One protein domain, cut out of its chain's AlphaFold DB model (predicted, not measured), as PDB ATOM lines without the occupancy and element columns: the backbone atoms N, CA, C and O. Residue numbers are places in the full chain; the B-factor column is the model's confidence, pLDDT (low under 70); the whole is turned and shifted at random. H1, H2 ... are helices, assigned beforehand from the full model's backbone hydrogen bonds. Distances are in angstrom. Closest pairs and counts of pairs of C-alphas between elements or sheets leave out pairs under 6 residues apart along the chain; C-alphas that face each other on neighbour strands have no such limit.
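This is residues 2 to 75 of the 274 residues of an uncharacterized protein of Haloechinothrix alba (UniProt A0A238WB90). H1 and the shorter H2 meet loosely as a helical hairpin, H3 packs on residues 49 to 53 of H2 and stays apart from H1, a long loop of residues 28 to 47 extends one end, and residues 2 to 9 stick out as a tail at the other. The printed part has 74 residues, with helices H1, H2, H3 in that order and no named strand; it is all helix, though under half of the residues are in named elements. It is loose, with radius of gyration of the C-alphas 15.2 A and spans of 52 by 23 by 18 A.

H1, residues 14 to 27, and H2, residues 48 to 60, form a helical hairpin. They only just touch, with 3 pairs of C-alphas within 8 A, through residues 54 to 57 of H2 alone; the closest C-alphas, of Glu 18 and Gln 54, are 7.5 A apart. They run opposite ways at a steep tilt of 40 degrees. H3, residues 65 to 72, touches residues 49 to 53 of H2 alone, closest at the C-alphas of Ala 53 and Ser 67, 5.6 A, at a steep tilt of 54 degrees, opposite ways. H1 and H3 are apart. Every O i to N i+4 pair is within hydrogen-bond range in H2 and H3, and 9 of 10 in H1.

H1 begins at C-alpha 14 (46.116, 3.949, -52.857) and is 19.7 A long; H2 is 18.2 A, and H3, 10.0 A, ends at C-alpha 72 (34.168, 4.282, -42.283).

The C-alphas of Pro 4 and Arg 36, the two farthest apart, are 52.0 A apart. The printed part has no cut; the link H1 to H2 is long, H2 to H3 tight. Residues 2 to 13, 31 to 32 and 43 to 44 have pLDDT under 70.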
ATOM      1  N   ARG A   2      21.622   6.128 -50.927       30.64
ATOM      2  CA  ARG A   2      22.763   6.615 -51.736       30.64
ATOM      3  C   ARG A   2      22.225   7.416 -52.922       30.64
ATOM      4  O   ARG A   2      21.310   6.942 -53.595       30.64
ATOM      5  N   ARG A   3      22.762   8.616 -53.167       29.66
ATOM      6  CA  ARG A   3      22.400   9.398 -54.357       29.66
ATOM      7  C   ARG A   3      22.920   8.677 -55.613       29.66
ATOM      8  O   ARG A   3      24.060   8.215 -55.605       29.66
ATOM      9  N   PRO A   4      22.123   8.575 -56.689       25.66
ATOM     10  CA  PRO A   4      22.613   8.078 -57.968       25.66
ATOM     11  C   PRO A   4      23.599   9.104 -58.539       25.66
ATOM     12  O   PRO A   4      23.216  10.247 -58.776       25.66
ATOM     13  N   GLY A   5      24.862   8.713 -58.718       33.59
ATOM     14  CA  GLY A   5      25.924   9.587 -59.237       33.59
ATOM     15  C   GLY A   5      27.198   9.633 -58.394       33.59
ATOM     16  O   GLY A   5      28.173  10.224 -58.845       33.59
ATOM     17  N   ASP A   6      27.206   8.988 -57.226       40.97
ATOM     18  CA  ASP A   6      28.400   8.809 -56.396       40.97
ATOM     19  C   ASP A   6      29.339   7.822 -57.109       40.97
ATOM     20  O   ASP A   6      29.270   6.602 -56.925       40.97
ATOM     21  N   ARG A   7      30.133   8.334 -58.055       41.28
ATOM     22  CA  ARG A   7      31.263   7.573 -58.572       41.28
ATOM     23  C   ARG A   7      32.220   7.396 -57.413       41.28
ATOM     24  O   ARG A   7      32.501   8.328 -56.668       41.28
ATOM     25  N   ASP A   8      32.668   6.162 -57.260       49.59
ATOM     26  CA  ASP A   8      33.604   5.757 -56.235       49.59
ATOM     27  C   ASP A   8      34.995   6.306 -56.589       49.59
ATOM     28  O   ASP A   8      35.909   5.571 -56.945       49.59
ATOM     29  N   ASP A   9      35.154   7.629 -56.527       45.59
ATOM     30  CA  ASP A   9      36.374   8.358 -56.887       45.59
ATOM     31  C   ASP A   9      37.489   8.160 -55.835       45.59
ATOM     32  O   ASP A   9      38.541   8.790 -55.895       45.59
ATOM     33  N   ARG A  10      37.306   7.201 -54.913       53.91
ATOM     34  CA  ARG A  10      38.239   6.754 -53.861       53.91
ATOM     35  C   ARG A  10      39.567   6.183 -54.393       53.91
ATOM     36  O   ARG A  10      40.353   5.629 -53.629       53.91
ATOM     37  N   GLY A  11      39.833   6.308 -55.691       45.16
ATOM     38  CA  GLY A  11      41.016   5.787 -56.374       45.16
ATOM     39  C   GLY A  11      42.301   6.601 -56.184       45.16
ATOM     40  O   GLY A  11      43.339   6.173 -56.680       45.16
ATOM     41  N   LEU A  12      42.278   7.745 -55.491       47.09
ATOM     42  CA  LEU A  12      43.447   8.637 -55.402       47.09
ATOM     43  C   LEU A  12      44.363   8.421 -54.185       47.09
ATOM     44  O   LEU A  12      45.503   8.871 -54.227       47.09
ATOM     45  N   ASN A  13      43.952   7.646 -53.175       64.06
ATOM     46  CA  ASN A  13      44.754   7.447 -51.957       64.06
ATOM     47  C   ASN A  13      45.527   6.121 -51.885       64.06
ATOM     48  O   ASN A  13      46.227   5.877 -50.904       64.06
ATOM     49  N   PHE A  14      45.463   5.264 -52.911       71.25
ATOM     50  CA  PHE A  14      46.116   3.949 -52.857       71.25
ATOM     51  C   PHE A  14      47.644   4.050 -52.706       71.25
ATOM     52  O   PHE A  14      48.226   3.370 -51.869       71.25
ATOM     53  N   GLY A  15      48.301   4.956 -53.442       78.00
ATOM     54  CA  GLY A  15      49.758   5.133 -53.350       78.00
ATOM     55  C   GLY A  15      50.231   5.583 -51.963       78.00
ATOM     56  O   GLY A  15      51.228   5.078 -51.451       78.00
ATOM     57  N   TRP A  16      49.490   6.493 -51.328       84.00
ATOM     58  CA  TRP A  16      49.777   6.921 -49.961       84.00
ATOM     59  C   TRP A  16      49.476   5.838 -48.932       84.00
ATOM     60  O   TRP A  16      50.270   5.653 -48.012       84.00
ATOM     61  N   ALA A  17      48.372   5.103 -49.094       84.44
ATOM     62  CA  ALA A  17      48.021   3.997 -48.212       84.44
ATOM     63  C   ALA A  17      49.122   2.926 -48.192       84.44
ATOM     64  O   ALA A  17      49.531   2.501 -47.115       84.44
ATOM     65  N   GLU A  18      49.667   2.572 -49.359       85.38
ATOM     66  CA  GLU A  18      50.805   1.655 -49.490       85.38
ATOM     67  C   GLU A  18      52.052   2.169 -48.764       85.38
ATOM     68  O   GLU A  18      52.649   1.463 -47.948       85.38
ATOM     69  N   LEU A  19      52.439   3.422 -49.027       85.81
ATOM     70  CA  LEU A  19      53.625   4.025 -48.420       85.81
ATOM     71  C   LEU A  19      53.501   4.093 -46.892       85.81
ATOM     72  O   LEU A  19      54.413   3.680 -46.173       85.81
ATOM     73  N   LEU A  20      52.359   4.567 -46.390       87.88
ATOM     74  CA  LEU A  20      52.092   4.676 -44.957       87.88
ATOM     75  C   LEU A  20      51.952   3.308 -44.293       87.88
ATOM     76  O   LEU A  20      52.381   3.147 -43.154       87.88
ATOM     77  N   TYR A  21      51.411   2.308 -44.988       89.38
ATOM     78  CA  TYR A  21      51.370   0.942 -44.482       89.38
ATOM     79  C   TYR A  21      52.782   0.361 -44.337       89.38
ATOM     80  O   TYR A  21      53.133  -0.147 -43.270       89.38
ATOM     81  N   VAL A  22      53.618   0.476 -45.376       85.88
ATOM     82  CA  VAL A  22      54.988  -0.063 -45.375       85.88
ATOM     83  C   VAL A  22      55.851   0.579 -44.289       85.88
ATOM     84  O   VAL A  22      56.617  -0.131 -43.641       85.88
ATOM     85  N   VAL A  23      55.712   1.888 -44.054       84.50
ATOM     86  CA  VAL A  23      56.429   2.593 -42.973       84.50
ATOM     87  C   VAL A  23      55.771   2.356 -41.605       84.50
ATOM     88  O   VAL A  23      56.455   2.246 -40.589       84.50
ATOM     89  N   GLY A  24      54.447   2.207 -41.560       84.00
ATOM     90  CA  GLY A  24      53.682   2.011 -40.330       84.00
ATOM     91  C   GLY A  24      53.868   0.632 -39.694       84.00
ATOM     92  O   GLY A  24      53.882   0.526 -38.471       84.00
ATOM     93  N   VAL A  25      54.050  -0.433 -40.483       85.38
ATOM     94  CA  VAL A  25      54.300  -1.795 -39.966       85.38
ATOM     95  C   VAL A  25      55.556  -1.890 -39.083       85.38
ATOM     96  O   VAL A  25      55.442  -2.431 -37.977       85.38
ATOM     97  N   PRO A  26      56.748  -1.425 -39.509       78.75
ATOM     98  CA  PRO A  26      57.931  -1.440 -38.657       78.75
ATOM     99  C   PRO A  26      57.795  -0.470 -37.481       78.75
ATOM    100  O   PRO A  26      58.170  -0.847 -36.370       78.75
ATOM    101  N   ALA A  27      57.190   0.708 -37.676       78.25
ATOM    102  CA  ALA A  27      56.946   1.661 -36.593       78.25
ATOM    103  C   ALA A  27      56.055   1.057 -35.490       78.25
ATOM    104  O   ALA A  27      56.395   1.120 -34.313       78.25
ATOM    105  N   ALA A  28      54.971   0.368 -35.857       76.44
ATOM    106  CA  ALA A  28      54.032  -0.251 -34.918       76.44
ATOM    107  C   ALA A  28      54.566  -1.518 -34.220       76.44
ATOM    108  O   ALA A  28      53.892  -2.073 -33.357       76.44
ATOM    109  N   ARG A  29      55.744  -2.025 -34.610       74.12
ATOM    110  CA  ARG A  29      56.353  -3.223 -34.007       74.12
ATOM    111  C   ARG A  29      57.662  -2.917 -33.295       74.12
ATOM    112  O   ARG A  29      57.835  -3.332 -32.163       74.12
ATOM    113  N   GLY A  30      58.601  -2.262 -33.972       71.19
ATOM    114  CA  GLY A  30      59.948  -2.015 -33.457       71.19
ATOM    115  C   GLY A  30      60.030  -0.721 -32.659       71.19
ATOM    116  O   GLY A  30      60.298  -0.749 -31.463       71.19
ATOM    117  N   GLU A  31      59.760   0.407 -33.314       66.56
ATOM    118  CA  GLU A  31      59.864   1.741 -32.699       66.56
ATOM    119  C   GLU A  31      58.797   1.973 -31.623       66.56
ATOM    120  O   GLU A  31      59.049   2.618 -30.605       66.56
ATOM    121  N   GLY A  32      57.611   1.394 -31.814       68.50
ATOM    122  CA  GLY A  32      56.536   1.404 -30.831       68.50
ATOM    123  C   GLY A  32      56.931   0.704 -29.535       68.50
ATOM    124  O   GLY A  32      56.523   1.146 -28.472       68.50
ATOM    125  N   LEU A  33      57.776  -0.329 -29.586       73.56
ATOM    126  CA  LEU A  33      58.228  -1.059 -28.400       73.56
ATOM    127  C   LEU A  33      59.464  -0.442 -27.722       73.56
ATOM    128  O   LEU A  33      59.877  -0.959 -26.684       73.56
ATOM    129  N   ASP A  34      60.057   0.635 -28.262       78.12
ATOM    130  CA  ASP A  34      61.205   1.298 -27.629       78.12
ATOM    131  C   ASP A  34      60.779   1.891 -26.267       78.12
ATOM    132  O   ASP A  34      59.921   2.778 -26.224       78.12
ATOM    133  N   PRO A  35      61.387   1.472 -25.140       78.06
ATOM    134  CA  PRO A  35      61.097   2.032 -23.818       78.06
ATOM    135  C   PRO A  35      61.387   3.532 -23.693       78.06
ATOM    136  O   PRO A  35      60.940   4.165 -22.740       78.06
ATOM    137  N   ARG A  36      62.155   4.098 -24.631       82.25
ATOM    138  CA  ARG A  36      62.479   5.528 -24.711       82.25
ATOM    139  C   ARG A  36      61.463   6.320 -25.535       82.25
ATOM    140  O   ARG A  36      61.619   7.533 -25.655       82.25
ATOM    141  N   ASN A  37      60.456   5.666 -26.116       74.69
ATOM    142  CA  ASN A  37      59.385   6.355 -26.819       74.69
ATOM    143  C   ASN A  37      58.670   7.315 -25.841       74.69
ATOM    144  O   ASN A  37      58.207   6.862 -24.791       74.69
ATOM    145  N   PRO A  38      58.552   8.623 -26.148       77.81
ATOM    146  CA  PRO A  38      57.891   9.591 -25.267       77.81
ATOM    147  C   PRO A  38      56.430   9.251 -24.943       77.81
ATOM    148  O   PRO A  38      55.918   9.674 -23.910       77.81
ATOM    149  N   ALA A  39      55.764   8.478 -25.808       75.56
ATOM    150  CA  ALA A  39      54.404   7.983 -25.601       75.56
ATOM    151  C   ALA A  39      54.348   6.639 -24.840       75.56
ATOM    152  O   ALA A  39      53.268   6.065 -24.692       75.56
ATOM    153  N   GLY A  40      55.491   6.126 -24.372       77.06
ATOM    154  CA  GLY A  40      55.642   4.802 -23.768       77.06
ATOM    155  C   GLY A  40      55.585   3.650 -24.788       77.06
ATOM    156  O   GLY A  40      55.249   3.874 -25.954       77.06
ATOM    157  N   PRO A  41      55.901   2.409 -24.365       75.62
ATOM    158  CA  PRO A  41      55.806   1.232 -25.223       75.62
ATOM    159  C   PRO A  41      54.382   1.012 -25.760       75.62
ATOM    160  O   PRO A  41      53.456   0.676 -25.020       75.62
ATOM    161  N   GLN A  42      54.219   1.154 -27.069       77.25
ATOM    162  CA  GLN A  42      53.026   0.827 -27.836       77.25
ATOM    163  C   GLN A  42      53.084  -0.654 -28.229       77.25
ATOM    164  O   GLN A  42      53.564  -1.020 -29.298       77.25
ATOM    165  N   ALA A  43      52.606  -1.527 -27.339       64.81
ATOM    166  CA  ALA A  43      52.576  -2.975 -27.574       64.81
ATOM    167  C   ALA A  43      51.519  -3.425 -28.605       64.81
ATOM    168  O   ALA A  43      51.467  -4.600 -28.972       64.81
ATOM    169  N   GLY A  44      50.665  -2.505 -29.063       65.31
ATOM    170  CA  GLY A  44      49.668  -2.755 -30.095       65.31
ATOM    171  C   GLY A  44      50.255  -2.574 -31.492       65.31
ATOM    172  O   GLY A  44      50.628  -1.469 -31.870       65.31
ATOM    173  N   GLY A  45      50.293  -3.651 -32.278       76.81
ATOM    174  CA  GLY A  45      50.518  -3.547 -33.720       76.81
ATOM    175  C   GLY A  45      49.345  -2.864 -34.436       76.81
ATOM    176  O   GLY A  45      48.320  -2.538 -33.833       76.81
ATOM    177  N   LEU A  46      49.462  -2.694 -35.755       85.06
ATOM    178  CA  LEU A  46      48.337  -2.243 -36.576       85.06
ATOM    179  C   LEU A  46      47.140  -3.194 -36.419       85.06
ATOM    180  O   LEU A  46      47.294  -4.414 -36.327       85.06
ATOM    181  N   HIS A  47      45.930  -2.635 -36.420       88.25
ATOM    182  CA  HIS A  47      44.709  -3.432 -36.356       88.25
ATOM    183  C   HIS A  47      44.649  -4.416 -37.539       88.25
ATOM    184  O   HIS A  47      44.922  -4.029 -38.674       88.25
ATOM    185  N   LEU A  48      44.233  -5.671 -37.308       89.94
ATOM    186  CA  LEU A  48      44.240  -6.734 -38.333       89.94
ATOM    187  C   LEU A  48      43.502  -6.357 -39.625       89.94
ATOM    188  O   LEU A  48      43.892  -6.780 -40.711       89.94
ATOM    189  N   ARG A  49      42.473  -5.511 -39.522       91.69
ATOM    190  CA  ARG A  49      41.757  -4.970 -40.687       91.69
ATOM    191  C   ARG A  49      42.613  -4.157 -41.636       91.69
ATOM    192  O   ARG A  49      42.355  -4.191 -42.829       91.69
ATOM    193  N   ILE A  50      43.620  -3.457 -41.129       91.38
ATOM    194  CA  ILE A  50      44.535  -2.677 -41.960       91.38
ATOM    195  C   ILE A  50      45.361  -3.635 -42.827       91.38
ATOM    196  O   ILE A  50      45.474  -3.428 -44.029       91.38
ATOM    197  N   HIS A  51      45.849  -4.739 -42.249       92.06
ATOM    198  CA  HIS A  51      46.542  -5.789 -43.003       92.06
ATOM    199  C   HIS A  51      45.635  -6.456 -44.049       92.06
ATOM    200  O   HIS A  51      46.072  -6.717 -45.164       92.06
ATOM    201  N   GLN A  52      44.373  -6.725 -43.705       92.81
ATOM    202  CA  GLN A  52      43.412  -7.326 -44.636       92.81
ATOM    203  C   GLN A  52      43.082  -6.392 -45.801       92.81
ATOM    204  O   GLN A  52      43.210  -6.802 -46.948       92.81
ATOM    205  N   ALA A  53      42.743  -5.133 -45.518       92.06
ATOM    206  CA  ALA A  53      42.470  -4.124 -46.537       92.06
ATOM    207  C   ALA A  53      43.654  -3.937 -47.494       92.06
ATOM    208  O   ALA A  53      43.473  -3.815 -48.701       92.06
ATOM    209  N   GLN A  54      44.872  -3.976 -46.956       92.56
ATOM    210  CA  GLN A  54      46.093  -3.913 -47.742       92.56
ATOM    211  C   GLN A  54      46.223  -5.102 -48.709       92.56
ATOM    212  O   GLN A  54      46.487  -4.915 -49.894       92.56
ATOM    213  N   VAL A  55      45.992  -6.330 -48.232       92.50
ATOM    214  CA  VAL A  55      46.013  -7.531 -49.085       92.50
ATOM    215  C   VAL A  55      44.908  -7.484 -50.141       92.50
ATOM    216  O   VAL A  55      45.163  -7.814 -51.296       92.50
ATOM    217  N   GLU A  56      43.697  -7.058 -49.774       91.19
ATOM    218  CA  GLU A  56      42.571  -6.890 -50.700       91.19
ATOM    219  C   GLU A  56      42.908  -5.891 -51.813       91.19
ATOM    220  O   GLU A  56      42.798  -6.223 -52.998       91.19
ATOM    221  N   GLY A  57      43.385  -4.702 -51.433       88.12
ATOM    222  CA  GLY A  57      43.775  -3.647 -52.359       88.12
ATOM    223  C   GLY A  57      44.914  -4.081 -53.281       88.12
ATOM    224  O   GLY A  57      44.795  -3.952 -54.496       88.12
ATOM    225  N   ALA A  58      45.968  -4.695 -52.741       86.94
ATOM    226  CA  ALA A  58      47.093  -5.180 -53.541       86.94
ATOM    227  C   ALA A  58      46.708  -6.330 -54.492       86.94
ATOM    228  O   ALA A  58      47.223  -6.411 -55.607       86.94
ATOM    229  N   ALA A  59      45.809  -7.226 -54.071       89.19
ATOM    230  CA  ALA A  59      45.424  -8.393 -54.865       89.19
ATOM    231  C   ALA A  59      44.347  -8.087 -55.915       89.19
ATOM    232  O   ALA A  59      44.325  -8.717 -56.972       89.19
ATOM    233  N   THR A  60      43.430  -7.163 -55.617       87.12
ATOM    234  CA  THR A  60      42.202  -6.969 -56.409       87.12
ATOM    235  C   THR A  60      41.976  -5.532 -56.865       87.12
ATOM    236  O   THR A  60      41.056  -5.285 -57.647       87.12
ATOM    237  N   ASN A  61      42.801  -4.586 -56.403       83.50
ATOM    238  CA  ASN A  61      42.591  -3.146 -56.564       83.50
ATOM    239  C   ASN A  61      41.219  -2.679 -56.032       83.50
ATOM    240  O   ASN A  61      40.642  -1.708 -56.521       83.50
ATOM    241  N   GLN A  62      40.666  -3.411 -55.062       85.38
ATOM    242  CA  GLN A  62      39.381  -3.143 -54.425       85.38
ATOM    243  C   GLN A  62      39.477  -3.457 -52.932       85.38
ATOM    244  O   GLN A  62      40.249  -4.317 -52.513       85.38
ATOM    245  N   LEU A  63      38.671  -2.763 -52.131       87.94
ATOM    246  CA  LEU A  63      38.469  -3.084 -50.722       87.94
ATOM    247  C   LEU A  63      37.146  -3.824 -50.556       87.94
ATOM    248  O   LEU A  63      36.148  -3.471 -51.195       87.94
ATOM    249  N   SER A  64      37.113  -4.815 -49.667       91.38
ATOM    250  CA  SER A  64      35.857  -5.456 -49.290       91.38
ATOM    251  C   SER A  64      34.924  -4.449 -48.609       91.38
ATOM    252  O   SER A  64      35.362  -3.462 -48.011       91.38
ATOM    253  N   GLY A  65      33.612  -4.706 -48.655       92.25
ATOM    254  CA  GLY A  65      32.640  -3.887 -47.919       92.25
ATOM    255  C   GLY A  65      32.957  -3.822 -46.421       92.25
ATOM    256  O   GLY A  65      32.773  -2.790 -45.788       92.25
ATOM    257  N   GLU A  66      33.535  -4.891 -45.880       92.19
ATOM    258  CA  GLU A  66      33.934  -4.992 -44.484       92.19
ATOM    259  C   GLU A  66      35.130  -4.089 -44.133       92.19
ATOM    260  O   GLU A  66      35.122  -3.424 -43.093       92.19
ATOM    261  N   SER A  67      36.132  -4.019 -45.017       92.00
ATOM    262  CA  SER A  67      37.254  -3.077 -44.918       92.00
ATOM    263  C   SER A  67      36.782  -1.629 -45.058       92.00
ATOM    264  O   SER A  67      37.162  -0.770 -44.259       92.00
ATOM    265  N   VAL A  68      35.885  -1.361 -46.012       88.94
ATOM    266  CA  VAL A  68      35.250  -0.042 -46.176       88.94
ATOM    267  C   VAL A  68      34.488   0.360 -44.911       88.94
ATOM    268  O   VAL A  68      34.607   1.497 -44.452       88.94
ATOM    269  N   ASP A  69      33.734  -0.561 -44.317       89.38
ATOM    270  CA  ASP A  69      32.994  -0.315 -43.083       89.38
ATOM    271  C   ASP A  69      33.924  -0.097 -41.888       89.38
ATOM    272  O   ASP A  69      33.649   0.766 -41.053       89.38
ATOM    273  N   PHE A  70      35.038  -0.830 -41.812       90.69
ATOM    274  CA  PHE A  70      36.062  -0.626 -40.790       90.69
ATOM    275  C   PHE A  70      36.633   0.794 -40.822       90.69
ATOM    276  O   PHE A  70      36.567   1.474 -39.798       90.69
ATOM    277  N   PHE A  71      37.113   1.269 -41.975       88.44
ATOM    278  CA  PHE A  71      37.629   2.640 -42.091       88.44
ATOM    279  C   PHE A  71      36.527   3.688 -41.922       88.44
ATOM    280  O   PHE A  71      36.736   4.716 -41.282       88.44
ATOM    281  N   GLY A  72      35.325   3.407 -42.430       85.69
ATOM    282  CA  GLY A  72      34.168   4.282 -42.283       85.69
ATOM    283  C   GLY A  72      33.827   4.581 -40.822       85.69
ATOM    284  O   GLY A  72      33.554   5.727 -40.482       85.69
ATOM    285  N   ARG A  73      33.913   3.584 -39.932       85.75
ATOM    286  CA  ARG A  73      33.662   3.779 -38.491       85.75
ATOM    287  C   ARG A  73      34.665   4.704 -37.799       85.75
ATOM    288  O   ARG A  73      34.378   5.151 -36.696       85.75
ATOM    289  N   SER A  74      35.805   4.985 -38.418       80.88
ATOM    290  CA  SER A  74      36.828   5.897 -37.892       80.88
ATOM    291  C   SER A  74      36.930   7.204 -38.683       80.88
ATOM    292  O   SER A  74      37.673   8.096 -38.287       80.88
ATOM    293  N   SER A  75      36.191   7.338 -39.788       78.94
ATOM    294  CA  SER A  75      36.152   8.553 -40.604       78.94
ATOM    295  C   SER A  75      35.024   9.465 -40.146       78.94
ATOM    296  O   SER A  75      33.904   9.001 -39.950       78.94
TER     297      SER A  75